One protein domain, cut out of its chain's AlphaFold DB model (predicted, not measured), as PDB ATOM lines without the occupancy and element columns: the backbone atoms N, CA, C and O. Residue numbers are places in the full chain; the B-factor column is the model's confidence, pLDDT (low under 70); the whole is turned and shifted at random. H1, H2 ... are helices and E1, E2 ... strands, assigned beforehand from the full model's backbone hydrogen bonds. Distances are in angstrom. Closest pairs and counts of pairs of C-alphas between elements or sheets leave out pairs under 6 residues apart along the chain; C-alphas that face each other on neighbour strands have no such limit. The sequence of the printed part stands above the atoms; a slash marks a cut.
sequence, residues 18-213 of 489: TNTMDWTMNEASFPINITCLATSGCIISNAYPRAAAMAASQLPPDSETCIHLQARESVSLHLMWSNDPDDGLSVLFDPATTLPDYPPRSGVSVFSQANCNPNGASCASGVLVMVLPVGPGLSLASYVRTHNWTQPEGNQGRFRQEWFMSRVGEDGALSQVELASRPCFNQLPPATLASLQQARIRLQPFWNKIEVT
ATOM      1  N   THR A  18      78.072  72.388  85.989       81.75
ATOM      2  CA  THR A  18      79.356  71.687  86.027       81.75
ATOM      3  C   THR A  18      80.412  72.597  85.416       81.75
ATOM      4  O   THR A  18      80.189  73.216  84.377       81.75
ATOM      5  N   ASN A  19      81.553  72.718  86.089       85.56
ATOM      6  CA  ASN A  19      82.733  73.369  85.540       85.56
ATOM      7  C   ASN A  19      83.812  72.303  85.373       85.56
ATOM      8  O   ASN A  19      84.282  71.743  86.365       85.56
ATOM      9  N   THR A  20      84.166  72.017  84.126       85.94
ATOM     10  CA  THR A  20      85.261  71.116  83.781       85.94
ATOM     11  C   THR A  20      86.438  71.961  83.324       85.94
ATOM     12  O   THR A  20      86.314  72.755  82.394       85.94
ATOM     13  N   MET A  21      87.577  71.793  83.990       85.75
ATOM     14  CA  MET A  21      88.837  72.395  83.577       85.75
ATOM     15  C   MET A  21      89.605  71.381  82.735       85.75
ATOM     16  O   MET A  21      89.925  70.298  83.227       85.75
ATOM     17  N   ASP A  22      89.915  71.752  81.498       83.12
ATOM     18  CA  ASP A  22      90.662  70.927  80.555       83.12
ATOM     19  C   ASP A  22      91.978  71.614  80.164       83.12
ATOM     20  O   ASP A  22      92.124  72.840  80.220       83.12
ATOM     21  N   TRP A  23      92.964  70.812  79.764       80.94
ATOM     22  CA  TRP A  23      94.256  71.312  79.294       80.94
ATOM     23  C   TRP A  23      94.134  71.830  77.863       80.94
ATOM     24  O   TRP A  23      93.657  71.117  76.979       80.94
ATOM     25  N   THR A  24      94.613  73.050  77.609       78.38
ATOM     26  CA  THR A  24      94.567  73.657  76.265       78.38
ATOM     27  C   THR A  24      95.451  72.928  75.260       78.38
ATOM     28  O   THR A  24      95.173  72.978  74.070       78.38
ATOM     29  N   MET A  25      96.454  72.184  75.735       75.50
ATOM     30  CA  MET A  25      97.330  71.332  74.918       75.50
ATOM     31  C   MET A  25      96.575  70.279  74.095       75.50
ATOM     32  O   MET A  25      97.088  69.811  73.082       75.50
ATOM     33  N   ASN A  26      95.389  69.871  74.559       75.06
ATOM     34  CA  ASN A  26      94.596  68.810  73.938       75.06
ATOM     35  C   ASN A  26      93.637  69.335  72.859       75.06
ATOM     36  O   ASN A  26      93.000  68.536  72.177       75.06
ATOM     37  N   GLU A  27      93.512  70.655  72.724       75.31
ATOM     38  CA  GLU A  27      92.606  71.308  71.785       75.31
ATOM     39  C   GLU A  27      93.386  71.974  70.654       75.31
ATOM     40  O   GLU A  27      94.467  72.528  70.853       75.31
ATOM     41  N   ALA A  28      92.824  71.928  69.446       70.81
ATOM     42  CA  ALA A  28      93.528  72.394  68.258       70.81
ATOM     43  C   ALA A  28      93.578  73.924  68.160       70.81
ATOM     44  O   ALA A  28      94.592  74.454  67.737       70.81
ATOM     45  N   SER A  29      92.510  74.655  68.502       86.12
ATOM     46  CA  SER A  29      92.520  76.124  68.441       86.12
ATOM     47  C   SER A  29      91.327  76.784  69.134       86.12
ATOM     48  O   SER A  29      90.266  76.179  69.291       86.12
ATOM     49  N   PHE A  30      91.484  78.061  69.490       90.06
ATOM     50  CA  PHE A  30      90.475  78.866  70.175       90.06
ATOM     51  C   PHE A  30      90.191  80.163  69.404       90.06
ATOM     52  O   PHE A  30      91.101  80.978  69.249       90.06
ATOM     53  N   PRO A  31      88.960  80.387  68.911       91.12
ATOM     54  CA  PRO A  31      88.641  81.555  68.096       91.12
ATOM     55  C   PRO A  31      88.609  82.838  68.933       91.12
ATOM     56  O   PRO A  31      87.936  82.911  69.963       91.12
ATOM     57  N   ILE A  32      89.304  83.870  68.467       93.31
ATOM     58  CA  ILE A  32      89.377  85.188  69.092       93.31
ATOM     59  C   ILE A  32      89.052  86.267  68.057       93.31
ATOM     60  O   ILE A  32      89.570  86.248  66.945       93.31
ATOM     61  N   ASN A  33      88.217  87.234  68.431       95.06
ATOM     62  CA  ASN A  33      87.922  88.395  67.594       95.06
ATOM     63  C   ASN A  33      88.643  89.612  68.158       95.06
ATOM     64  O   ASN A  33      88.461  89.947  69.333       95.06
ATOM     65  N   ILE A  34      89.441  90.265  67.321       95.62
ATOM     66  CA  ILE A  34      90.265  91.411  67.704       95.62
ATOM     67  C   ILE A  34      89.908  92.601  66.828       95.62
ATOM     68  O   ILE A  34      89.736  92.448  65.622       95.62
ATOM     69  N   THR A  35      89.842  93.784  67.431       97.62
ATOM     70  CA  THR A  35      89.661  95.065  66.737       97.62
ATOM     71  C   THR A  35      90.859  95.960  66.978       97.62
ATOM     72  O   THR A  35      91.331  96.064  68.110       97.62
ATOM     73  N   CYS A  36      91.325  96.646  65.938       98.12
ATOM     74  CA  CYS A  36      92.357  97.663  66.082       98.12
ATOM     75  C   CYS A  36      91.804  98.948  66.717       98.12
ATOM     76  O   CYS A  36      90.804  99.504  66.252       98.12
ATOM     77  N   LEU A  37      92.477  99.434  67.762       97.88
ATOM     78  CA  LEU A  37      92.123 100.657  68.488       97.88
ATOM     79  C   LEU A  37      93.050 101.841  68.196       97.88
ATOM     80  O   LEU A  37      92.725 102.958  68.590       97.88
ATOM     81  N   ALA A  38      94.184 101.624  67.533       97.06
ATOM     82  CA  ALA A  38      95.087 102.696  67.124       97.06
ATOM     83  C   ALA A  38      94.583 103.375  65.840       97.06
ATOM     84  O   ALA A  38      94.277 102.708  64.851       97.06
ATOM     85  N   THR A  39      94.517 104.709  65.820       96.81
ATOM     86  CA  THR A  39      94.097 105.474  64.639       96.81
ATOM     87  C   THR A  39      95.117 105.396  63.509       96.81
ATOM     88  O   THR A  39      94.742 105.568  62.354       96.81
ATOM     89  N   SER A  40      96.386 105.104  63.820       95.38
ATOM     90  CA  SER A  40      97.429 104.805  62.830       95.38
ATOM     91  C   SER A  40      97.272 103.434  62.157       95.38
ATOM     92  O   SER A  40      98.009 103.135  61.221       95.38
ATOM     93  N   GLY A  41      96.367 102.585  62.655       96.69
ATOM     94  CA  GLY A  41      96.271 101.175  62.290       96.69
ATOM     95  C   GLY A  41      97.150 100.264  63.154       96.69
ATOM     96  O   GLY A  41      97.979 100.722  63.945       96.69
ATOM     97  N   CYS A  42      96.940  98.958  62.996       96.50
ATOM     98  CA  CYS A  42      97.604  97.895  63.741       96.50
ATOM     99  C   CYS A  42      98.181  96.859  62.777       96.50
ATOM    100  O   CYS A  42      97.567  96.537  61.759       96.50
ATOM    101  N   ILE A  43      99.336  96.295  63.119       95.12
ATOM    102  CA  ILE A  43      99.971  95.217  62.358       95.12
ATOM    103  C   ILE A  43      99.972  93.972  63.227       95.12
ATOM    104  O   ILE A  43     100.553  93.963  64.310       95.12
ATOM    105  N   ILE A  44      99.309  92.922  62.764       93.00
ATOM    106  CA  ILE A  44      99.091  91.701  63.525       93.00
ATOM    107  C   ILE A  44      99.907  90.566  62.919       93.00
ATOM    108  O   ILE A  44      99.903  90.353  61.711       93.00
ATOM    109  N   SER A  45     100.571  89.804  63.780       91.00
ATOM    110  CA  SER A  45     101.207  88.536  63.447       91.00
ATOM    111  C   SER A  45     100.781  87.494  64.469       91.00
ATOM    112  O   SER A  45     100.894  87.712  65.676       91.00
ATOM    113  N   ASN A  46     100.325  86.342  63.998       88.50
ATOM    114  CA  ASN A  46     100.104  85.183  64.847       88.50
ATOM    115  C   ASN A  46     101.198  84.154  64.560       88.50
ATOM    116  O   ASN A  46     101.623  84.021  63.426       88.50
ATOM    117  N   ALA A  47     101.712  83.490  65.584       85.44
ATOM    118  CA  ALA A  47     102.678  82.410  65.417       85.44
ATOM    119  C   ALA A  47     102.084  81.187  66.086       85.44
ATOM    120  O   ALA A  47     101.601  81.274  67.216       85.44
ATOM    121  N   TYR A  48     102.090  80.069  65.382       80.56
ATOM    122  CA  TYR A  48     101.533  78.827  65.883       80.56
ATOM    123  C   TYR A  48     102.670  77.854  66.184       80.56
ATOM    124  O   TYR A  48     103.637  77.803  65.419       80.56
ATOM    125  N   PRO A  49     102.546  77.035  67.239       75.12
ATOM    126  CA  PRO A  49     103.557  76.034  67.530       75.12
ATOM    127  C   PRO A  49     103.749  75.114  66.327       75.12
ATOM    128  O   PRO A  49     102.788  74.547  65.802       75.12
ATOM    129  N   ARG A  50     105.007  74.923  65.907       64.50
ATOM    130  CA  ARG A  50     105.371  74.117  64.722       64.50
ATOM    131  C   ARG A  50     104.752  72.717  64.724       64.50
ATOM    132  O   ARG A  50     104.378  72.204  63.675       64.50
ATOM    133  N   ALA A  51     104.620  72.102  65.901       53.22
ATOM    134  CA  ALA A  51     103.998  70.786  66.053       53.22
ATOM    135  C   ALA A  51     102.491  70.797  65.736       53.22
ATOM    136  O   ALA A  51     101.954  69.810  65.242       53.22
ATOM    137  N   ALA A  52     101.817  71.915  65.988       56.06
ATOM    138  CA  ALA A  52     100.385  72.058  65.798       56.06
ATOM    139  C   ALA A  52     100.028  72.609  64.406       56.06
ATOM    140  O   ALA A  52      98.992  72.241  63.860       56.06
ATOM    141  N   ALA A  53     100.938  73.360  63.772       52.88
ATOM    142  CA  ALA A  53     100.877  73.665  62.341       52.88
ATOM    143  C   ALA A  53     100.838  72.387  61.473       52.88
ATOM    144  O   ALA A  53     100.191  72.367  60.430       52.88
ATOM    145  N   MET A  54     101.446  71.284  61.934       46.75
ATOM    146  CA  MET A  54     101.404  69.983  61.243       46.75
ATOM    147  C   MET A  54     100.090  69.206  61.437       46.75
ATOM    148  O   MET A  54      99.737  68.392  60.588       46.75
ATOM    149  N   ALA A  55      99.349  69.457  62.521       50.38
ATOM    150  CA  ALA A  55      98.008  68.897  62.730       50.38
ATOM    151  C   ALA A  55      96.914  69.711  62.013       50.38
ATOM    152  O   ALA A  55      95.771  69.270  61.894       50.38
ATOM    153  N   ALA A  56      97.263  70.900  61.529       48.97
ATOM    154  CA  ALA A  56      96.334  71.872  61.004       48.97
ATOM    155  C   ALA A  56      96.385  71.960  59.475       48.97
ATOM    156  O   ALA A  56      96.815  72.953  58.900       48.97
ATOM    157  N   SER A  57      95.782  70.980  58.805       48.28
ATOM    158  CA  SER A  57      95.262  71.181  57.443       48.28
ATOM    159  C   SER A  57      94.103  72.202  57.385       48.28
ATOM    160  O   SER A  57      93.557  72.451  56.315       48.28
ATOM    161  N   GLN A  58      93.714  72.773  58.533       53.84
ATOM    162  CA  GLN A  58      92.600  73.707  58.718       53.84
ATOM    163  C   GLN A  58      93.025  75.110  59.185       53.84
ATOM    164  O   GLN A  58      92.159  75.972  59.330       53.84
ATOM    165  N   LEU A  59      94.315  75.361  59.448       57.75
ATOM    166  CA  LEU A  59      94.754  76.727  59.737       57.75
ATOM    167  C   LEU A  59      94.753  77.538  58.429       57.75
ATOM    168  O   LEU A  59      95.158  77.005  57.392       57.75
ATOM    169  N   PRO A  60      94.298  78.805  58.444       55.84
ATOM    170  CA  PRO A  60      94.372  79.661  57.270       55.84
ATOM    171  C   PRO A  60      95.825  79.747  56.772       55.84
ATOM    172  O   PRO A  60      96.720  79.927  57.600       55.84
ATOM    173  N   PRO A  61      96.080  79.664  55.452       54.19
ATOM    174  CA  PRO A  61      97.432  79.728  54.876       54.19
ATOM    175  C   PRO A  61      98.170  81.045  55.181       54.19
ATOM    176  O   PRO A  61      99.387  81.124  55.039       54.19
ATOM    177  N   ASP A  62      97.442  82.052  55.661       53.69
ATOM    178  CA  ASP A  62      97.929  83.372  56.066       53.69
ATOM    179  C   ASP A  62      98.445  83.412  57.516       53.69
ATOM    180  O   ASP A  62      98.674  84.473  58.088       53.69
ATOM    181  N   SER A  63      98.633  82.251  58.146       54.62
ATOM    182  CA  SER A  63      99.008  82.127  59.554       54.62
ATOM    183  C   SER A  63     100.343  82.774  59.935       54.62
ATOM    184  O   SER A  63     100.570  82.959  61.120       54.62
ATOM    185  N   GLU A  64     101.199  83.125  58.971       60.19
ATOM    186  CA  GLU A  64     102.486  83.808  59.188       60.19
ATOM    187  C   GLU A  64     102.596  85.154  58.444       60.19
ATOM    188  O   GLU A  64     103.626  85.832  58.526       60.19
ATOM    189  N   THR A  65     101.548  85.571  57.723       71.94
ATOM    190  CA  THR A  65     101.538  86.855  57.014       71.94
ATOM    191  C   THR A  65     101.122  87.977  57.968       71.94
ATOM    192  O   THR A  65     100.331  87.796  58.894       71.94
ATOM    193  N   CYS A  66     101.722  89.157  57.793       86.75
ATOM    194  CA  CYS A  66     101.349  90.331  58.574       86.75
ATOM    195  C   CYS A  66      99.972  90.820  58.110       86.75
ATOM    196  O   CYS A  66      99.791  91.178  56.946       86.75
ATOM    197  N   ILE A  67      99.015  90.868  59.032       91.56
ATOM    198  CA  ILE A  67      97.673  91.389  58.779       91.56
ATOM    199  C   ILE A  67      97.662  92.857  59.193       91.56
ATOM    200  O   ILE A  67      97.886  93.187  60.358       91.56
ATOM    201  N   HIS A  68      97.401  93.742  58.237       93.88
ATOM    202  CA  HIS A  68      97.254  95.169  58.490       93.88
ATOM    203  C   HIS A  68      95.783  95.487  58.721       93.88
ATOM    204  O   HIS A  68      94.964  95.244  57.842       93.88
ATOM    205  N   LEU A  69      95.470  96.041  59.888       96.19
ATOM    206  CA  LEU A  69      94.132  96.507  60.225       96.19
ATOM    207  C   LEU A  69      94.110  98.026  60.316       96.19
ATOM    208  O   LEU A  69      94.959  98.635  60.969       96.19
ATOM    209  N   GLN A  70      93.100  98.630  59.712       97.75
ATOM    210  CA  GLN A  70      92.753 100.026  59.923       97.75
ATOM    211  C   GLN A  70      92.093 100.224  61.292       97.75
ATOM    212  O   GLN A  70      91.643  99.284  61.952       97.75
ATOM    213  N   ALA A  71      92.002 101.475  61.732       96.88
ATOM    214  CA  ALA A  71      91.300 101.820  62.962       96.88
ATOM    215  C   ALA A  71      89.842 101.319  62.927       96.88
ATOM    216  O   ALA A  71      89.129 101.553  61.953       96.88
ATOM    217  N   ARG A  72      89.386 100.667  64.007       96.94
ATOM    218  CA  ARG A  72      88.063 100.015  64.131       96.94
ATOM    219  C   ARG A  72      87.841  98.808  63.208       96.94
ATOM    220  O   ARG A  72      86.763  98.215  63.245       96.94
ATOM    221  N   GLU A  73      88.837  98.399  62.429       97.56
ATOM    222  CA  GLU A  73      88.770  97.161  61.660       97.56
ATOM    223  C   GLU A  73      88.955  95.956  62.585       97.56
ATOM    224  O   GLU A  73      89.720  96.004  63.553       97.56
ATOM    225  N   SER A  74      88.207  94.887  62.309       96.06
ATOM    226  CA  SER A  74      88.178  93.683  63.136       96.06
ATOM    227  C   SER A  74      88.511  92.442  62.326       96.06
ATOM    228  O   SER A  74      88.093  92.317  61.179       96.06
ATOM    229  N   VAL A  75      89.204  91.496  62.954       94.44
ATOM    230  CA  VAL A  75      89.574  90.210  62.361       94.44
ATOM    231  C   VAL A  75      89.328  89.076  63.352       94.44
ATOM    232  O   VAL A  75      89.534  89.230  64.560       94.44
ATOM    233  N   SER A  76      88.879  87.933  62.834       92.38
ATOM    234  CA  SER A  76      88.775  86.683  63.589       92.38
ATOM    235  C   SER A  76      90.050  85.876  63.384       92.38
ATOM    236  O   SER A  76      90.396  85.536  62.255       92.38
ATOM    237  N   LEU A  77      90.733  85.554  64.474       90.50
ATOM    238  CA  LEU A  77      91.948  84.745  64.500       90.50
ATOM    239  C   LEU A  77      91.746  83.543  65.419       90.50
ATOM    240  O   LEU A  77      90.727  83.410  66.093       90.50
ATOM    241  N   HIS A  78      92.741  82.669  65.462       89.56
ATOM    242  CA  HIS A  78      92.750  81.508  66.335       89.56
ATOM    243  C   HIS A  78      93.959  81.580  67.266       89.56
ATOM    244  O   HIS A  78      95.081  81.766  66.812       89.56
ATOM    245  N   LEU A  79      93.759  81.440  68.573       89.69
ATOM    246  CA  LEU A  79      94.849  81.246  69.524       89.69
ATOM    247  C   LEU A  79      95.080  79.761  69.745       89.69
ATOM    248  O   LEU A  79      94.142  78.967  69.810       89.69
ATOM    249  N   MET A  80      96.345  79.401  69.895       88.31
ATOM    250  CA  MET A  80      96.771  78.049  70.217       88.31
ATOM    251  C   MET A  80      97.709  78.123  71.404       88.31
ATOM    252  O   MET A  80      98.459  79.090  71.563       88.31
ATOM    253  N   TRP A  81      97.629  77.122  72.269       88.31
ATOM    254  CA  TRP A  81      98.557  77.036  73.377       88.31
ATOM    255  C   TRP A  81      99.933  76.613  72.873       88.31
ATOM    256  O   TRP A  81     100.039  75.710  72.045       88.31
ATOM    257  N   SER A  82     100.977  77.240  73.407       85.25
ATOM    258  CA  SER A  82     102.361  76.840  73.185       85.25
ATOM    259  C   SER A  82     103.172  77.006  74.466       85.25
ATOM    260  O   SER A  82     102.875  77.864  75.298       85.25
ATOM    261  N   ASN A  83     104.209  76.179  74.598       85.50
ATOM    262  CA  ASN A  83     105.261  76.350  75.600       85.50
ATOM    263  C   ASN A  83     106.311  77.380  75.171       85.50
ATOM    264  O   ASN A  83     107.083  77.835  76.012       85.50
ATOM    265  N   ASP A  84     106.391  77.684  73.875       84.38
ATOM    266  CA  ASP A  84     107.359  78.639  73.360       84.38
ATOM    267  C   ASP A  84     106.899  80.062  73.725       84.38
ATOM    268  O   ASP A  84     105.779  80.451  73.365       84.38
ATOM    269  N   PRO A  85     107.710  80.849  74.456       78.25
ATOM    270  CA  PRO A  85     107.358  82.223  74.803       78.25
ATOM    271  C   PRO A  85     107.169  83.116  73.577       78.25
ATOM    272  O   PRO A  85     106.531  84.165  73.714       78.25
ATOM    273  N   ASP A  86     107.666  82.703  72.411       81.88
ATOM    274  CA  ASP A  86     107.619  83.441  71.156       81.88
ATOM    275  C   ASP A  86     106.331  83.154  70.360       81.88
ATOM    276  O   ASP A  86     105.881  84.016  69.594       81.88
ATOM    277  N   ASP A  87     105.641  82.041  70.632       86.31
ATOM    278  CA  ASP A  87     104.418  81.582  69.950       86.31
ATOM    279  C   ASP A  87     103.133  82.230  70.466       86.31
ATOM    280  O   ASP A  87     102.936  82.423  71.659       86.31
ATOM    281  N   GLY A  88     102.199  82.562  69.576       88.88
ATOM    282  CA  GLY A  88     100.909  83.200  69.864       88.88
ATOM    283  C   GLY A  88     100.743  84.530  69.130       88.88
ATOM    284  O   GLY A  88     101.420  84.789  68.131       88.88
ATOM    285  N   LEU A  89      99.880  85.406  69.637       92.38
ATOM    286  CA  LEU A  89      99.504  86.633  68.945       92.38
ATOM    287  C   LEU A  89     100.394  87.811  69.348       92.38
ATOM    288  O   LEU A  89     100.609  88.072  70.529       92.38
ATOM    289  N   SER A  90     100.889  88.544  68.358       93.56
ATOM    290  CA  SER A  90     101.640  89.784  68.520       93.56
ATOM    291  C   SER A  90     101.026  90.888  67.674       93.56
ATOM    292  O   SER A  90     100.711  90.675  66.505       93.56
ATOM    293  N   VAL A  91     100.885  92.073  68.257       94.81
ATOM    294  CA  VAL A  91     100.334  93.247  67.583       94.81
ATOM    295  C   VAL A  91     101.269  94.429  67.757       94.81
ATOM    296  O   VAL A  91     101.642  94.744  68.884       94.81
ATOM    297  N   LEU A  92     101.617  95.090  66.655       95.75
ATOM    298  CA  LEU A  92     102.326  96.363  66.644       95.75
ATOM    299  C   LEU A  92     101.352  97.507  66.391       95.75
ATOM    300  O   LEU A  92     100.506  97.422  65.500       95.75
ATOM    301  N   PHE A  93     101.486  98.575  67.165       96.19
ATOM    302  CA  PHE A  93     100.666  99.776  67.046       96.19
ATOM    303  C   PHE A  93     101.399 100.984  67.638       96.19
ATOM    304  O   PHE A  93     102.330 100.826  68.431       96.19
ATOM    305  N   ASP A  94     100.980 102.189  67.255       95.88
ATOM    306  CA  ASP A  94     101.478 103.425  67.859       95.88
ATOM    307  C   ASP A  94     100.667 103.733  69.135       95.88
ATOM    308  O   ASP A  94      99.465 104.021  69.043       95.88
ATOM    309  N   PRO A  95     101.284 103.692  70.332       93.75
ATOM    310  CA  PRO A  95     100.591 103.915  71.601       93.75
ATOM    311  C   PRO A  95     100.059 105.347  71.770       93.75
ATOM    312  O   PRO A  95      99.212 105.568  72.637       93.75
ATOM    313  N   ALA A  96     100.538 106.318  70.983       95.00
ATOM    314  CA  ALA A  96     100.077 107.704  71.031       95.00
ATOM    315  C   ALA A  96      98.737 107.912  70.309       95.00
ATOM    316  O   ALA A  96      98.118 108.966  70.446       95.00
ATOM    317  N   THR A  97      98.281 106.916  69.545       95.56
ATOM    318  CA  THR A  97      97.157 107.062  68.612       95.56
ATOM    319  C   THR A  97      95.913 106.272  69.018       95.56
ATOM    320  O   THR A  97      95.059 105.988  68.185       95.56
ATOM    321  N   THR A  98      95.761 105.896  70.287       96.69
ATOM    322  CA  THR A  98      94.557 105.185  70.746       96.69
ATOM    323  C   THR A  98      93.281 106.015  70.534       96.69
ATOM    324  O   THR A  98      93.245 107.212  70.821       96.69
ATOM    325  N   LEU A  99      92.212 105.370  70.061       96.44
ATOM    326  CA  LEU A  99      90.879 105.965  69.936       96.44
ATOM    327  C   LEU A  99      90.387 106.566  71.273       96.44
ATOM    328  O   LEU A  99      90.568 105.950  72.322       96.44
ATOM    329  N   PRO A 100      89.676 107.711  71.247       93.69
ATOM    330  CA  PRO A 100      89.317 108.465  72.454       93.69
ATOM    331  C   PRO A 100      88.306 107.756  73.369       93.69
ATOM    332  O   PRO A 100      88.190 108.112  74.538       93.69
ATOM    333  N   ASP A 101      87.579 106.764  72.848       94.38
ATOM    334  CA  ASP A 101      86.591 105.981  73.603       94.38
ATOM    335  C   ASP A 101      87.242 104.894  74.488       94.38
ATOM    336  O   ASP A 101      86.547 104.205  75.232       94.38
ATOM    337  N   TYR A 102      88.566 104.710  74.394       95.31
ATOM    338  CA  TYR A 102      89.306 103.620  75.031       95.31
ATOM    339  C   TYR A 102      90.403 104.139  75.970       95.31
ATOM    340  O   TYR A 102      90.877 105.266  75.804       95.31
ATOM    341  N   PRO A 103      90.853 103.323  76.944       94.31
ATOM    342  CA  PRO A 103      91.968 103.695  77.807       94.31
ATOM    343  C   PRO A 103      93.222 104.025  76.984       94.31
ATOM    344  O   PRO A 103      93.510 103.312  76.017       94.31
ATOM    345  N   PRO A 104      93.994 105.058  77.357       93.81
ATOM    346  CA  PRO A 104      95.187 105.454  76.613       93.81
ATOM    347  C   PRO A 104      96.200 104.304  76.524       93.81
ATOM    348  O   PRO A 104      96.279 103.469  77.425       93.81
ATOM    349  N   ARG A 105      96.994 104.277  75.443       93.75
ATOM    350  CA  ARG A 105      97.957 103.207  75.113       93.75
ATOM    351  C   ARG A 105      97.320 101.841  74.805       93.75
ATOM    352  O   ARG A 105      98.042 100.852  74.708       93.75
ATOM    353  N   SER A 106      96.002 101.752  74.621       95.00
ATOM    354  CA  SER A 106      95.365 100.526  74.123       95.00
ATOM    355  C   SER A 106      95.582 100.401  72.616       95.00
ATOM    356  O   SER A 106      95.254 101.319  71.863       95.00
ATOM    357  N   GLY A 107      96.129  99.271  72.177       94.88
ATOM    358  CA  GLY A 107      96.392  99.010  70.761       94.88
ATOM    359  C   GLY A 107      95.271  98.245  70.085       94.88
ATOM    360  O   GLY A 107      94.875  98.565  68.967       94.88
ATOM    361  N   VAL A 108      94.721  97.255  70.784       97.12
ATOM    362  CA  VAL A 108      93.645  96.402  70.276       97.12
ATOM    363  C   VAL A 108      92.611  96.124  71.352       97.12
ATOM    364  O   VAL A 108      92.898  96.256  72.536       97.12
ATOM    365  N   SER A 109      91.414  95.704  70.959       97.19
ATOM    366  CA  SER A 109      90.434  95.132  71.878       97.19
ATOM    367  C   SER A 109      90.067  93.715  71.494       97.19
ATOM    368  O   SER A 109      89.885  93.423  70.314       97.19
ATOM    369  N   VAL A 110      89.871  92.870  72.500       96.81
ATOM    370  CA  VAL A 110      89.326  91.524  72.341       96.81
ATOM    371  C   VAL A 110      87.841  91.531  72.678       96.81
ATOM    372  O   VAL A 110      87.440  92.048  73.723       96.81
ATOM    373  N   PHE A 111      87.023  90.924  71.821       94.62
ATOM    374  CA  PHE A 111      85.617  90.695  72.140       94.62
ATOM    375  C   PHE A 111      85.455  89.480  73.047       94.62
ATOM    376  O   PHE A 111      85.918  88.383  72.741       94.62
ATOM    377  N   SER A 112      84.731  89.678  74.138       94.62
ATOM    378  CA  SER A 112      84.324  88.642  75.074       94.62
ATOM    379  C   SER A 112      82.810  88.677  75.232       94.62
ATOM    380  O   SER A 112      82.182  89.726  75.108       94.62
ATOM    381  N   GLN A 113      82.197  87.529  75.477       93.19
ATOM    382  CA  GLN A 113      80.773  87.447  75.765       93.19
ATOM    383  C   GLN A 113      80.575  87.245  77.264       93.19
ATOM    384  O   GLN A 113      81.315  86.506  77.902       93.19
ATOM    385  N   ALA A 114      79.560  87.887  77.827       89.06
ATOM    386  CA  ALA A 114      79.097  87.644  79.183       89.06
ATOM    387  C   ALA A 114      77.611  87.308  79.185       89.06
ATOM    388  O   ALA A 114      76.839  87.746  78.330       89.06
ATOM    389  N   ASN A 115      77.194  86.540  80.184       84.81
ATOM    390  CA  ASN A 115      75.780  86.328  80.439       84.81
ATOM    391  C   ASN A 115      75.133  87.623  80.935       84.81
ATOM    392  O   ASN A 115      75.621  88.235  81.882       84.81
ATOM    393  N   CYS A 116      73.977  87.973  80.390       85.38
ATOM    394  CA  CYS A 116      73.146  89.025  80.956       85.38
ATOM    395  C   CYS A 116      71.678  88.613  80.974       85.38
ATOM    396  O   CYS A 116      71.261  87.627  80.363       85.38
ATOM    397  N   ASN A 117      70.887  89.355  81.745       80.38
ATOM    398  CA  ASN A 117      69.447  89.170  81.759       80.38
ATOM    399  C   ASN A 117      68.876  89.662  80.418       80.38
ATOM    400  O   ASN A 117      69.004  90.857  80.157       80.38
ATOM    401  N   PRO A 118      68.223  88.809  79.602       76.00
ATOM    402  CA  PRO A 118      67.681  89.205  78.298       76.00
ATOM    403  C   PRO A 118      66.635  90.326  78.382       76.00
ATOM    404  O   PRO A 118      66.369  90.979  77.383       76.00
ATOM    405  N   ASN A 119      66.066  90.576  79.566       78.81
ATOM    406  CA  ASN A 119      65.130  91.679  79.794       78.81
ATOM    407  C   ASN A 119      65.834  93.009  80.143       78.81
ATOM    408  O   ASN A 119      65.166  94.004  80.412       78.81
ATOM    409  N   GLY A 120      67.167  93.029  80.217       77.00
ATOM    410  CA  GLY A 120      67.958  94.227  80.490       77.00
ATOM    411  C   GLY A 120      68.189  95.065  79.231       77.00
ATOM    412  O   GLY A 120      68.423  94.522  78.155       77.00
ATOM    413  N   ALA A 121      68.190  96.392  79.375       74.19
ATOM    414  CA  ALA A 121      68.307  97.338  78.258       74.19
ATOM    415  C   ALA A 121      69.598  97.196  77.421       74.19
ATOM    416  O   ALA A 121      69.617  97.581  76.257       74.19
ATOM    417  N   SER A 122      70.669  96.638  77.992       76.81
ATOM    418  CA  SER A 122      71.970  96.429  77.339       76.81
ATOM    419  C   SER A 122      72.214  94.986  76.873       76.81
ATOM    420  O   SER A 122      73.323  94.650  76.467       76.81
ATOM    421  N   CYS A 123      71.200  94.119  76.948       81.31
ATOM    422  CA  CYS A 123      71.347  92.684  76.744       81.31
ATOM    423  C   CYS A 123      70.601  92.216  75.491       81.31
ATOM    424  O   CYS A 123      69.447  91.793  75.558       81.31
ATOM    425  N   ALA A 124      71.260  92.253  74.334       71.00
ATOM    426  CA  ALA A 124      70.704  91.636  73.137       71.00
ATOM    427  C   ALA A 124      70.817  90.108  73.264       71.00
ATOM    428  O   ALA A 124      71.907  89.565  73.432       71.00
ATOM    429  N   SER A 125      69.692  89.392  73.200       77.00
ATOM    430  CA  SER A 125      69.683  87.921  73.128       77.00
ATOM    431  C   SER A 125      70.385  87.206  74.300       77.00
ATOM    432  O   SER A 125      70.983  86.150  74.114       77.00
ATOM    433  N   GLY A 126      70.337  87.768  75.515       83.00
ATOM    434  CA  GLY A 126      70.926  87.138  76.709       83.00
ATOM    435  C   GLY A 126      72.457  87.209  76.792       83.00
ATOM    436  O   GLY A 126      73.043  86.588  77.685       83.00
ATOM    437  N   VAL A 127      73.101  87.944  75.878       88.69
ATOM    438  CA  VAL A 127      74.554  88.125  75.828       88.69
ATOM    439  C   VAL A 127      74.905  89.605  75.914       88.69
ATOM    440  O   VAL A 127      74.344  90.442  75.212       88.69
ATOM    441  N   LEU A 128      75.850  89.919  76.792       90.31
ATOM    442  CA  LEU A 128      76.485  91.224  76.883       90.31
ATOM    443  C   LEU A 128      77.848  91.093  76.221       90.31
ATOM    444  O   LEU A 128      78.671  90.285  76.653       90.31
ATOM    445  N   VAL A 129      78.083  91.868  75.168       90.31
ATOM    446  CA  VAL A 129      79.404  91.927  74.541       90.31
ATOM    447  C   VAL A 129      80.291  92.820  75.399       90.31
ATOM    448  O   VAL A 129      80.005  93.998  75.593       90.31
ATOM    449  N   MET A 130      81.361  92.239  75.922       91.38
ATOM    450  CA  MET A 130      82.411  92.933  76.649       91.38
ATOM    451  C   MET A 130      83.581  93.185  75.706       91.38
ATOM    452  O   MET A 130      83.998  92.299  74.959       91.38
ATOM    453  N   VAL A 131      84.118  94.396  75.755       93.88
ATOM    454  CA  VAL A 131      85.274  94.798  74.957       93.88
ATOM    455  C   VAL A 131      86.456  94.935  75.906       93.88
ATOM    456  O   VAL A 131      86.422  95.758  76.816       93.88
ATOM    457  N   LEU A 132      87.472  94.095  75.722       95.88
ATOM    458  CA  LEU A 132      88.645  94.020  76.589       95.88
ATOM    459  C   LEU A 132      89.823  94.726  75.904       95.88
ATOM    460  O   LEU A 132      90.440  94.119  75.023       95.88
ATOM    461  N   PRO A 133      90.122  95.996  76.233       96.38
ATOM    462  CA  PRO A 133      91.261  96.698  75.654       96.38
ATOM    463  C   PRO A 133      92.578  96.067  76.123       96.38
ATOM    464  O   PRO A 133      92.742  95.726  77.294       96.38
ATOM    465  N   VAL A 134      93.520  95.926  75.197       96.38
ATOM    466  CA  VAL A 134      94.854  95.370  75.422       96.38
ATOM    467  C   VAL A 134      95.889  96.406  74.997       96.38
ATOM    468  O   VAL A 134      95.902  96.881  73.857       96.38
ATOM    469  N   GLY A 135      96.742  96.770  75.949       95.06
ATOM    470  CA  GLY A 135      97.873  97.669  75.754       95.06
ATOM    471  C   GLY A 135      99.188  96.930  75.483       95.06
ATOM    472  O   GLY A 135      99.194  95.710  75.301       95.06
ATOM    473  N   PRO A 136     100.315  97.658  75.465       95.12
ATOM    474  CA  PRO A 136     101.635  97.091  75.213       95.12
ATOM    475  C   PRO A 136     102.063  96.112  76.318       95.12
ATOM    476  O   PRO A 136     101.597  96.191  77.460       95.12
ATOM    477  N   GLY A 137     102.978  95.205  75.984       94.19
ATOM    478  CA  GLY A 137     103.503  94.197  76.901       94.19
ATOM    479  C   GLY A 137     102.864  92.821  76.714       94.19
ATOM    480  O   GLY A 137     102.492  92.448  75.603       94.19
ATOM    481  N   LEU A 138     102.765  92.039  77.789       93.81
ATOM    482  CA  LEU A 138     102.296  90.651  77.764       93.81
ATOM    483  C   LEU A 138     100.965  90.496  78.506       93.81
ATOM    484  O   LEU A 138     100.851  90.834  79.685       93.81
ATOM    485  N   SER A 139      99.986  89.905  77.825       95.25
ATOM    486  CA  SER A 139      98.693  89.513  78.378       95.25
ATOM    487  C   SER A 139      98.459  88.014  78.211       95.25
ATOM    488  O   SER A 139      98.691  87.442  77.143       95.25
ATOM    489  N   LEU A 140      97.973  87.378  79.272       94.50
ATOM    490  CA  LEU A 140      97.516  85.996  79.262       94.50
ATOM    491  C   LEU A 140      96.005  85.957  79.056       94.50
ATOM    492  O   LEU A 140      95.246  86.531  79.832       94.50
ATOM    493  N   ALA A 141      95.585  85.247  78.022       95.50
ATOM    494  CA  ALA A 141      94.205  84.989  77.677       95.50
ATOM    495  C   ALA A 141      93.746  83.671  78.310       95.50
ATOM    496  O   ALA A 141      94.359  82.624  78.098       95.50
ATOM    497  N   SER A 142      92.646  83.712  79.053       94.38
ATOM    498  CA  SER A 142      91.912  82.533  79.505       94.38
ATOM    499  C   SER A 142      90.626  82.415  78.700       94.38
ATOM    500  O   SER A 142      89.897  83.399  78.539       94.38
ATOM    501  N   TYR A 143      90.363  81.219  78.185       94.62
ATOM    502  CA  TYR A 143      89.164  80.931  77.412       94.62
ATOM    503  C   TYR A 143      88.172  80.133  78.249       94.62
ATOM    504  O   TYR A 143      88.523  79.141  78.899       94.62
ATOM    505  N   VAL A 144      86.913  80.550  78.202       93.88
ATOM    506  CA  VAL A 144      85.804  79.844  78.827       93.88
ATOM    507  C   VAL A 144      84.711  79.638  77.792       93.88
ATOM    508  O   VAL A 144      84.227  80.576  77.158       93.88
ATOM    509  N   ARG A 145      84.300  78.383  77.621       92.88
ATOM    510  CA  ARG A 145      83.144  78.028  76.801       92.88
ATOM    511  C   ARG A 145      82.000  77.662  77.721       92.88
ATOM    512  O   ARG A 145      82.080  76.674  78.449       92.88
ATOM    513  N   THR A 146      80.911  78.409  77.616       92.12
ATOM    514  CA  THR A 146      79.713  78.149  78.410       92.12
ATOM    515  C   THR A 146      78.597  77.586  77.531       92.12
ATOM    516  O   THR A 146      78.151  78.228  76.580       92.12
ATOM    517  N   HIS A 147      78.138  76.380  77.862       92.69
ATOM    518  CA  HIS A 147      76.972  75.710  77.288       92.69
ATOM    519  C   HIS A 147      75.821  75.754  78.289       92.69
ATOM    520  O   HIS A 147      75.769  74.993  79.253       92.69
ATOM    521  N   ASN A 148      74.876  76.656  78.065       90.00
ATOM    522  CA  ASN A 148      73.751  76.872  78.952       90.00
ATOM    523  C   ASN A 148      72.465  76.242  78.407       90.00
ATOM    524  O   ASN A 148      71.647  76.904  77.769       90.00
ATOM    525  N   TRP A 149      72.242  74.972  78.736       88.12
ATOM    526  CA  TRP A 149      71.046  74.209  78.371       88.12
ATOM    527  C   TRP A 149      69.758  74.710  79.032       88.12
ATOM    528  O   TRP A 149      68.672  74.259  78.670       88.12
ATOM    529  N   THR A 150      69.843  75.637  79.993       84.12
ATOM    530  CA  THR A 150      68.647  76.275  80.569       84.12
ATOM    531  C   THR A 150      68.005  77.280  79.618       84.12
ATOM    532  O   THR A 150      66.801  77.513  79.721       84.12
ATOM    533  N   GLN A 151      68.773  77.822  78.669       84.56
ATOM    534  CA  GLN A 151      68.273  78.754  77.662       84.56
ATOM    535  C   GLN A 151      67.566  78.014  76.514       84.56
ATOM    536  O   GLN A 151      67.931  76.878  76.197       84.56
ATOM    537  N   PRO A 152      66.547  78.630  75.885       83.56
ATOM    538  CA  PRO A 152      65.868  78.048  74.735       83.56
ATOM    539  C   PRO A 152      66.808  77.897  73.533       83.56
ATOM    540  O   PRO A 152      67.816  78.598  73.404       83.56
ATOM    541  N   GLU A 153      66.469  76.966  72.644       83.06
ATOM    542  CA  GLU A 153      67.219  76.765  71.405       83.06
ATOM    543  C   GLU A 153      67.151  78.027  70.532       83.06
ATOM    544  O   GLU A 153      66.116  78.686  70.469       83.06
ATOM    545  N   GLY A 154      68.270  78.404  69.906       81.25
ATOM    546  CA  GLY A 154      68.388  79.648  69.135       81.25
ATOM    547  C   GLY A 154      68.747  80.894  69.955       81.25
ATOM    548  O   GLY A 154      69.129  81.907  69.374       81.25
ATOM    549  N   ASN A 155      68.702  80.837  71.291       85.31
ATOM    550  CA  ASN A 155      69.180  81.935  72.129       85.31
ATOM    551  C   ASN A 155      70.718  81.995  72.105       85.31
ATOM    552  O   ASN A 155      71.379  81.004  72.424       85.31
ATOM    553  N   GLN A 156      71.293  83.155  71.777       84.06
ATOM    554  CA  GLN A 156      72.750  83.348  71.757       84.06
ATOM    555  C   GLN A 156      73.383  83.087  73.129       84.06
ATOM    556  O   GLN A 156      74.467  82.520  73.218       84.06
ATOM    557  N   GLY A 157      72.666  83.380  74.217       84.69
ATOM    558  CA  GLY A 157      73.105  83.076  75.575       84.69
ATOM    559  C   GLY A 157      73.260  81.581  75.878       84.69
ATOM    560  O   GLY A 157      73.801  81.251  76.935       84.69
ATOM    561  N   ARG A 158      72.805  80.677  74.996       88.56
ATOM    562  CA  ARG A 158      72.984  79.221  75.128       88.56
ATOM    563  C   ARG A 158      74.427  78.788  74.886       88.56
ATOM    564  O   ARG A 158      74.902  77.906  75.593       88.56
ATOM    565  N   PHE A 159      75.107  79.391  73.917       90.44
ATOM    566  CA  PHE A 159      76.482  79.055  73.557       90.44
ATOM    567  C   PHE A 159      77.312  80.323  73.597       90.44
ATOM    568  O   PHE A 159      77.177  81.175  72.723       90.44
ATOM    569  N   ARG A 160      78.160  80.448  74.615       91.19
ATOM    570  CA  ARG A 160      78.981  81.642  74.796       91.19
ATOM    571  C   ARG A 160      80.458  81.322  74.781       91.19
ATOM    572  O   ARG A 160      80.885  80.264  75.251       91.19
ATOM    573  N   GLN A 161      81.201  82.272  74.239       92.25
ATOM    574  CA  GLN A 161      82.653  82.270  74.181       92.25
ATOM    575  C   GLN A 161      83.146  83.470  74.975       92.25
ATOM    576  O   GLN A 161      82.959  84.622  74.584       92.25
ATOM    577  N   GLU A 162      83.709  83.185  76.137       93.88
ATOM    578  CA  GLU A 162      84.043  84.180  77.140       93.88
ATOM    579  C   GLU A 162      85.574  84.212  77.236       93.88
ATOM    580  O   GLU A 162      86.233  83.200  77.476       93.88
ATOM    581  N   TRP A 163      86.143  85.382  76.972       95.88
ATOM    582  CA  TRP A 163      87.571  85.650  77.072       95.88
ATOM    583  C   TRP A 163      87.847  86.459  78.334       95.88
ATOM    584  O   TRP A 163      87.115  87.399  78.647       95.88
ATOM    585  N   PHE A 164      88.927  86.114  79.024       94.31
ATOM    586  CA  PHE A 164      89.450  86.861  80.162       94.31
ATOM    587  C   PHE A 164      90.915  87.169  79.899       94.31
ATOM    588  O   PHE A 164      91.655  86.299  79.448       94.31
ATOM    589  N   MET A 165      91.326  88.405  80.160       94.56
ATOM    590  CA  MET A 165      92.694  88.858  79.923       94.56
ATOM    591  C   MET A 165      93.321  89.242  81.256       94.56
ATOM    592  O   MET A 165      92.776  90.065  81.989       94.56
ATOM    593  N   SER A 166      94.465  88.647  81.565       93.56
ATOM    594  CA  SER A 166      95.291  89.006  82.713       93.56
ATOM    595  C   SER A 166      96.579  89.625  82.201       93.56
ATOM    596  O   SER A 166      97.342  88.978  81.483       93.56
ATOM    597  N   ARG A 167      96.829  90.882  82.557       90.88
ATOM    598  CA  ARG A 167      98.067  91.560  82.183       90.88
ATOM    599  C   ARG A 167      99.194  91.093  83.100       90.88
ATOM    600  O   ARG A 167      99.036  91.103  84.314       90.88
ATOM    601  N   VAL A 168     100.298  90.641  82.511       89.81
ATOM    602  CA  VAL A 168     101.449  90.083  83.247       89.81
ATOM    603  C   VAL A 168     102.629  91.049  83.261       89.81
ATOM    604  O   VAL A 168     103.396  91.066  84.216       89.81
ATOM    605  N   GLY A 169     102.766  91.878  82.228       86.62
ATOM    606  CA  GLY A 169     103.781  92.925  82.185       86.62
ATOM    607  C   GLY A 169     103.407  94.014  81.192       86.62
ATOM    608  O   GLY A 169     102.853  93.713  80.135       86.62
ATOM    609  N   GLU A 170     103.687  95.269  81.539       75.31
ATOM    610  CA  GLU A 170     103.304  96.439  80.735       75.31
ATOM    611  C   GLU A 170     104.478  97.092  80.003       75.31
ATOM    612  O   GLU A 170     104.307  97.577  78.886       75.31
ATOM    613  N   ASP A 171     105.663  97.091  80.620       68.12
ATOM    614  CA  ASP A 171     106.772  97.956  80.219       68.12
ATOM    615  C   ASP A 171     108.095  97.190  80.055       68.12
ATOM    616  O   ASP A 171     108.239  96.010  80.394       68.12
ATOM    617  N   GLY A 172     109.087  97.884  79.493       77.44
ATOM    618  CA  GLY A 172     110.430  97.353  79.277       77.44
ATOM    619  C   GLY A 172     110.495  96.396  78.089       77.44
ATOM    620  O   GLY A 172     109.836  96.610  77.070       77.44
ATOM    621  N   ALA A 173     111.291  95.333  78.216       74.75
ATOM    622  CA  ALA A 173     111.593  94.402  77.126       74.75
ATOM    623  C   ALA A 173     110.349  93.740  76.497       74.75
ATOM    624  O   ALA A 173     110.362  93.424  75.315       74.75
ATOM    625  N   LEU A 174     109.257  93.571  77.254       80.06
ATOM    626  CA  LEU A 174     108.024  92.946  76.748       80.06
ATOM    627  C   LEU A 174     107.200  93.873  75.846       80.06
ATOM    628  O   LEU A 174     106.437  93.393  75.009       80.06
ATOM    629  N   SER A 175     107.349  95.186  76.030       80.19
ATOM    630  CA  SER A 175     106.720  96.217  75.192       80.19
ATOM    631  C   SER A 175     107.545  96.553  73.946       80.19
ATOM    632  O   SER A 175     107.020  97.135  72.995       80.19
ATOM    633  N   GLN A 176     108.832  96.179  73.952       83.44
ATOM    634  CA  GLN A 176     109.730  96.364  72.823       83.44
ATOM    635  C   GLN A 176     109.386  95.398  71.694       83.44
ATOM    636  O   GLN A 176     108.999  94.248  71.920       83.44
ATOM    637  N   VAL A 177     109.550  95.896  70.470       81.00
ATOM    638  CA  VAL A 177     109.286  95.126  69.263       81.00
ATOM    639  C   VAL A 177     110.320  94.023  69.118       81.00
ATOM    640  O   VAL A 177     111.513  94.277  68.949       81.00
ATOM    641  N   GLU A 178     109.849  92.787  69.158       82.25
ATOM    642  CA  GLU A 178     110.676  91.616  68.946       82.25
ATOM    643  C   GLU A 178     110.605  91.150  67.496       82.25
ATOM    644  O   GLU A 178     109.569  90.737  66.978       82.25
ATOM    645  N   LEU A 179     111.761  91.251  66.853       78.50
ATOM    646  CA  LEU A 179     111.970  91.037  65.425       78.50
ATOM    647  C   LEU A 179     112.326  89.577  65.100       78.50
ATOM    648  O   LEU A 179     111.938  89.039  64.062       78.50
ATOM    649  N   ALA A 180     113.042  88.907  66.008       67.69
ATOM    650  CA  ALA A 180     113.605  87.577  65.773       67.69
ATOM    651  C   ALA A 180     112.535  86.483  65.617       67.69
ATOM    652  O   ALA A 180     112.685  85.600  64.775       67.69
ATOM    653  N   SER A 181     111.439  86.569  66.374       70.12
ATOM    654  CA  SER A 181     110.345  85.593  66.341       70.12
ATOM    655  C   SER A 181     109.270  85.897  65.293       70.12
ATOM    656  O   SER A 181     108.324  85.128  65.131       70.12
ATOM    657  N   ARG A 182     109.384  87.026  64.576       82.62
ATOM    658  CA  ARG A 182     108.316  87.558  63.715       82.62
ATOM    659  C   ARG A 182     108.856  87.979  62.348       82.62
ATOM    660  O   ARG A 182     109.114  89.163  62.125       82.62
ATOM    661  N   PRO A 183     108.970  87.039  61.388       73.31
ATOM    662  CA  PRO A 183     109.521  87.314  60.061       73.31
ATOM    663  C   PRO A 183     108.855  88.489  59.341       73.31
ATOM    664  O   PRO A 183     109.526  89.239  58.638       73.31
ATOM    665  N   CYS A 184     107.551  88.690  59.545       82.56
ATOM    666  CA  CYS A 184     106.830  89.771  58.888       82.56
ATOM    667  C   CYS A 184     107.124  91.160  59.499       82.56
ATOM    668  O   CYS A 184     107.090  92.156  58.783       82.56
ATOM    669  N   PHE A 185     107.528  91.247  60.773       88.19
ATOM    670  CA  PHE A 185     107.966  92.516  61.377       88.19
ATOM    671  C   PHE A 185     109.340  92.957  60.861       88.19
ATOM    672  O   PHE A 185     109.594  94.153  60.759       88.19
ATOM    673  N   ASN A 186     110.191  92.011  60.447       84.12
ATOM    674  CA  ASN A 186     111.503  92.304  59.853       84.12
ATOM    675  C   ASN A 186     111.417  93.025  58.502       84.12
ATOM    676  O   ASN A 186     112.406  93.597  58.051       84.12
ATOM    677  N   GLN A 187     110.257  92.989  57.846       85.25
ATOM    678  CA  GLN A 187     110.036  93.677  56.573       85.25
ATOM    679  C   GLN A 187     109.681  95.158  56.763       85.25
ATOM    680  O   GLN A 187     109.671  95.917  55.794       85.25
ATOM    681  N   LEU A 188     109.387  95.585  57.997       87.44
ATOM    682  CA  LEU A 188     109.020  96.964  58.292       87.44
ATOM    683  C   LEU A 188     110.267  97.863  58.372       87.44
ATOM    684  O   LEU A 188     111.299  97.447  58.903       87.44
ATOM    685  N   PRO A 189     110.190  99.122  57.896       89.88
ATOM    686  CA  PRO A 189     111.300 100.058  58.008       89.88
ATOM    687  C   PRO A 189     111.707 100.292  59.476       89.88
ATOM    688  O   PRO A 189     110.832 100.514  60.320       89.88
ATOM    689  N   PRO A 190     113.016 100.356  59.800       87.50
ATOM    690  CA  PRO A 190     113.490 100.581  61.171       87.50
ATOM    691  C   PRO A 190     112.937 101.855  61.822       87.50
ATOM    692  O   PRO A 190     112.647 101.871  63.015       87.50
ATOM    693  N   ALA A 191     112.745 102.914  61.028       87.75
ATOM    694  CA  ALA A 191     112.165 104.170  61.497       87.75
ATOM    695  C   ALA A 191     110.717 104.000  61.987       87.75
ATOM    696  O   ALA A 191     110.329 104.609  62.979       87.75
ATOM    697  N   THR A 192     109.933 103.145  61.325       87.44
ATOM    698  CA  THR A 192     108.561 102.827  61.731       87.44
ATOM    699  C   THR A 192     108.571 102.023  63.028       87.44
ATOM    700  O   THR A 192     107.887 102.387  63.979       87.44
ATOM    701  N   LEU A 193     109.410 100.986  63.108       89.50
ATOM    702  CA  LEU A 193     109.518 100.114  64.283       89.50
ATOM    703  C   LEU A 193     109.885 100.871  65.567       89.50
ATOM    704  O   LEU A 193     109.363 100.543  66.626       89.50
ATOM    705  N   ALA A 194     110.726 101.905  65.476       88.00
ATOM    706  CA  ALA A 194     111.139 102.709  66.630       88.00
ATOM    707  C   ALA A 194     109.983 103.466  67.314       88.00
ATOM    708  O   ALA A 194     110.088 103.809  68.489       88.00
ATOM    709  N   SER A 195     108.897 103.733  66.582       90.19
ATOM    710  CA  SER A 195     107.708 104.431  67.095       90.19
ATOM    711  C   SER A 195     106.600 103.497  67.593       90.19
ATOM    712  O   SER A 195     105.675 103.947  68.264       90.19
ATOM    713  N   LEU A 196     106.686 102.200  67.283       93.88
ATOM    714  CA  LEU A 196     105.641 101.229  67.595       93.88
ATOM    715  C   LEU A 196     105.936 100.492  68.904       93.88
ATOM    716  O   LEU A 196     107.086 100.246  69.265       93.88
ATOM    717  N   GLN A 197     104.873 100.088  69.594       94.62
ATOM    718  CA  GLN A 197     104.941  99.179  70.735       94.62
ATOM    719  C   GLN A 197     104.278  97.849  70.394       94.62
ATOM    720  O   GLN A 197     103.378  97.783  69.554       94.62
ATOM    721  N   GLN A 198     104.730  96.785  71.058       94.38
ATOM    722  CA  GLN A 198     104.194  95.443  70.876       94.38
ATOM    723  C   GLN A 198     103.257  95.060  72.025       94.38
ATOM    724  O   GLN A 198     103.629  95.136  73.195       94.38
ATOM    725  N   ALA A 199     102.057  94.593  71.685       94.94
ATOM    726  CA  ALA A 199     101.189  93.824  72.570       94.94
ATOM    727  C   ALA A 199     101.289  92.339  72.218       94.94
ATOM    728  O   ALA A 199     101.173  91.958  71.052       94.94
ATOM    729  N   ARG A 200     101.481  91.491  73.223       93.81
ATOM    730  CA  ARG A 200     101.575  90.036  73.087       93.81
ATOM    731  C   ARG A 200     100.430  89.397  73.850       93.81
ATOM    732  O   ARG A 200     100.259  89.657  75.039       93.81
ATOM    733  N   ILE A 201      99.663  88.554  73.175       94.50
ATOM    734  CA  ILE A 201      98.542  87.822  73.762       94.50
ATOM    735  C   ILE A 201      98.850  86.330  73.649       94.50
ATOM    736  O   ILE A 201      99.038  85.795  72.553       94.50
ATOM    737  N   ARG A 202      98.918  85.659  74.797       93.00
ATOM    738  CA  ARG A 202      99.250  84.233  74.909       93.00
ATOM    739  C   ARG A 202      98.121  83.489  75.599       93.00
ATOM    740  O   ARG A 202      97.510  84.025  76.514       93.00
ATOM    741  N   LEU A 203      97.855  82.254  75.194       93.31
ATOM    742  CA  LEU A 203      96.819  81.440  75.825       93.31
ATOM    743  C   LEU A 203      97.341  80.785  77.113       93.31
ATOM    744  O   LEU A 203      98.464  80.286  77.150       93.31
ATOM    745  N   GLN A 204      96.520  80.747  78.159       92.25
ATOM    746  CA  GLN A 204      96.812  79.993  79.379       92.25
ATOM    747  C   GLN A 204      96.825  78.466  79.130       92.25
ATOM    748  O   GLN A 204      96.221  77.981  78.170       92.25
ATOM    749  N   PRO A 205      97.504  77.672  79.984       87.50
ATOM    750  CA  PRO A 205      97.603  76.213  79.824       87.50
ATOM    751  C   PRO A 205      96.302  75.447  80.107       87.50
ATOM    752  O   PRO A 205      96.216  74.248  79.842       87.50
ATOM    753  N   PHE A 206      95.286  76.121  80.634       87.69
ATOM    754  CA  PHE A 206      93.983  75.543  80.923       87.69
ATOM    755  C   PHE A 206      92.872  76.421  80.356       87.69
ATOM    756  O   PHE A 206      93.020  77.636  80.210       87.69
ATOM    757  N   TRP A 207      91.750  75.785  80.052       90.75
ATOM    758  CA  TRP A 207      90.507  76.443  79.680       90.75
ATOM    759  C   TRP A 207      89.359  75.804  80.454       90.75
ATOM    760  O   TRP A 207      89.475  74.683  80.954       90.75
ATOM    761  N   ASN A 208      88.255  76.535  80.591       88.94
ATOM    762  CA  ASN A 208      87.100  76.041  81.330       88.94
ATOM    763  C   ASN A 208      85.930  75.784  80.387       88.94
ATOM    764  O   ASN A 208      85.551  76.637  79.579       88.94
ATOM    765  N   LYS A 209      85.317  74.617  80.538       90.88
ATOM    766  CA  LYS A 209      84.038  74.281  79.939       90.88
ATOM    767  C   LYS A 209      82.981  74.293  81.030       90.88
ATOM    768  O   LYS A 209      82.972  73.443  81.917       90.88
ATOM    769  N   ILE A 210      82.070  75.251  80.945       90.62
ATOM    770  CA  ILE A 210      80.959  75.373  81.882       90.62
ATOM    771  C   ILE A 210      79.709  74.830  81.204       90.62
ATOM    772  O   ILE A 210      79.263  75.368  80.192       90.62
ATOM    773  N   GLU A 211      79.111  73.785  81.764       91.06
ATOM    774  CA  GLU A 211      77.808  73.299  81.323       91.06
ATOM    775  C   GLU A 211      76.762  73.609  82.390       91.06
ATOM    776  O   GLU A 211      76.826  73.138  83.522       91.06
ATOM    777  N   VAL A 212      75.774  74.425  82.030       88.19
ATOM    778  CA  VAL A 212      74.634  74.728  82.896       88.19
ATOM    779  C   VAL A 212      73.467  73.900  82.400       88.19
ATOM    780  O   VAL A 212      72.935  74.156  81.318       88.19
ATOM    781  N   THR A 213      73.080  72.889  83.167       86.12
ATOM    782  CA  THR A 213      71.968  72.008  82.808       86.12
ATOM    783  C   THR A 213      70.681  72.461  83.489       86.12
ATOM    784  O   THR A 213      70.694  73.184  84.486       86.12
TER     785      THR A 213
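This is residues 18 to 213 of the 489 residues of an uncharacterized protein of Edaphochlamys debaryana (UniProt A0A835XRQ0). Look for two strongly twisted sheets, partly face to face: a branched one of eight strands round the long E9, and a smaller one, E5, E2, E7 and E8, whose E7 comes close to E10 of the large one. E1, E12, E9, E10, E7 and E8 reach along the longest axis toward one end, E2, E3, E5 and E6 run crosswise to them, and residues 170 to 189 with H2 lie at the other end. The printed part has 196 residues with named elements in the order E1 E2 E3 H1 E4 E5 E6 E7 E8 E9 E10 H2 E11 E12; the class is mostly strand, with under half of the residues, 95, in named elements. The small sheet is antiparallel, the branched one mixed. The whole is compact, with a radius of gyration of the C-alphas of 17.4 A and spans of 55 by 41 by 28 A.

Start at E1, residues 18 to 23, an edge strand antiparallel to E12, residues 206 to 212; N 20 and O 209 are 2.9 A apart, within hydrogen-bond range. Next, E2, residues 30 to 36, has two antiparallel neighbours: E5, residues 74 to 79, with N 32 and O 77 at 2.8 A, and E7, residues 108 to 115, with N 35 and O 109 at 2.9 A. E7 and E8, residues 127 to 134, form a hairpin, with N 112 and O 130 at 2.8 A. E3, residues 42 to 47, has E4, residues 67 to 69, on one side, with N 44 and O 67 at 2.8 A, and E6, residues 88 to 93, on the other, with N 45 and O 90 at 2.9 A; both are antiparallel to it. E6 is antiparallel to E11, residues 197 to 203, with N 91 and O 199 at 2.8 A. E9, residues 137 to 148, forms a hairpin with E10, residues 159 to 169, on one side, with N 142 and O 164 at 2.8 A; on its other side are the parallel E11, with N 139 and O 200 at 2.8 A, and E12, with N 145 and O 208 at 2.9 A. E7 and E10 have their closest C-alphas, those of Gln 113 and Glu 162, 4.8 A apart. H1, residues 50 to 53, and H2, residues 190 to 193, are not on either sheet and are too short for an O i to N i+4 pair.

Find C-alpha 18 at (79.356, 71.687, 86.027), where E1 begins. E9 runs 34.5 A from C-alpha 137 at (103.503, 94.197, 76.901), and E10 31.8 A. E12 ends at C-alpha 212, (74.634, 74.728, 82.896).

The C-alphas farthest apart are those of Ala 191 and Thr 213, 55.7 A. The printed part has no cut; H1 to E4, E6 to E7, E7 to E8 and E10 to H2 are long links. Look for pLDDT under 70 at residues 50 to 64, 171 and 180.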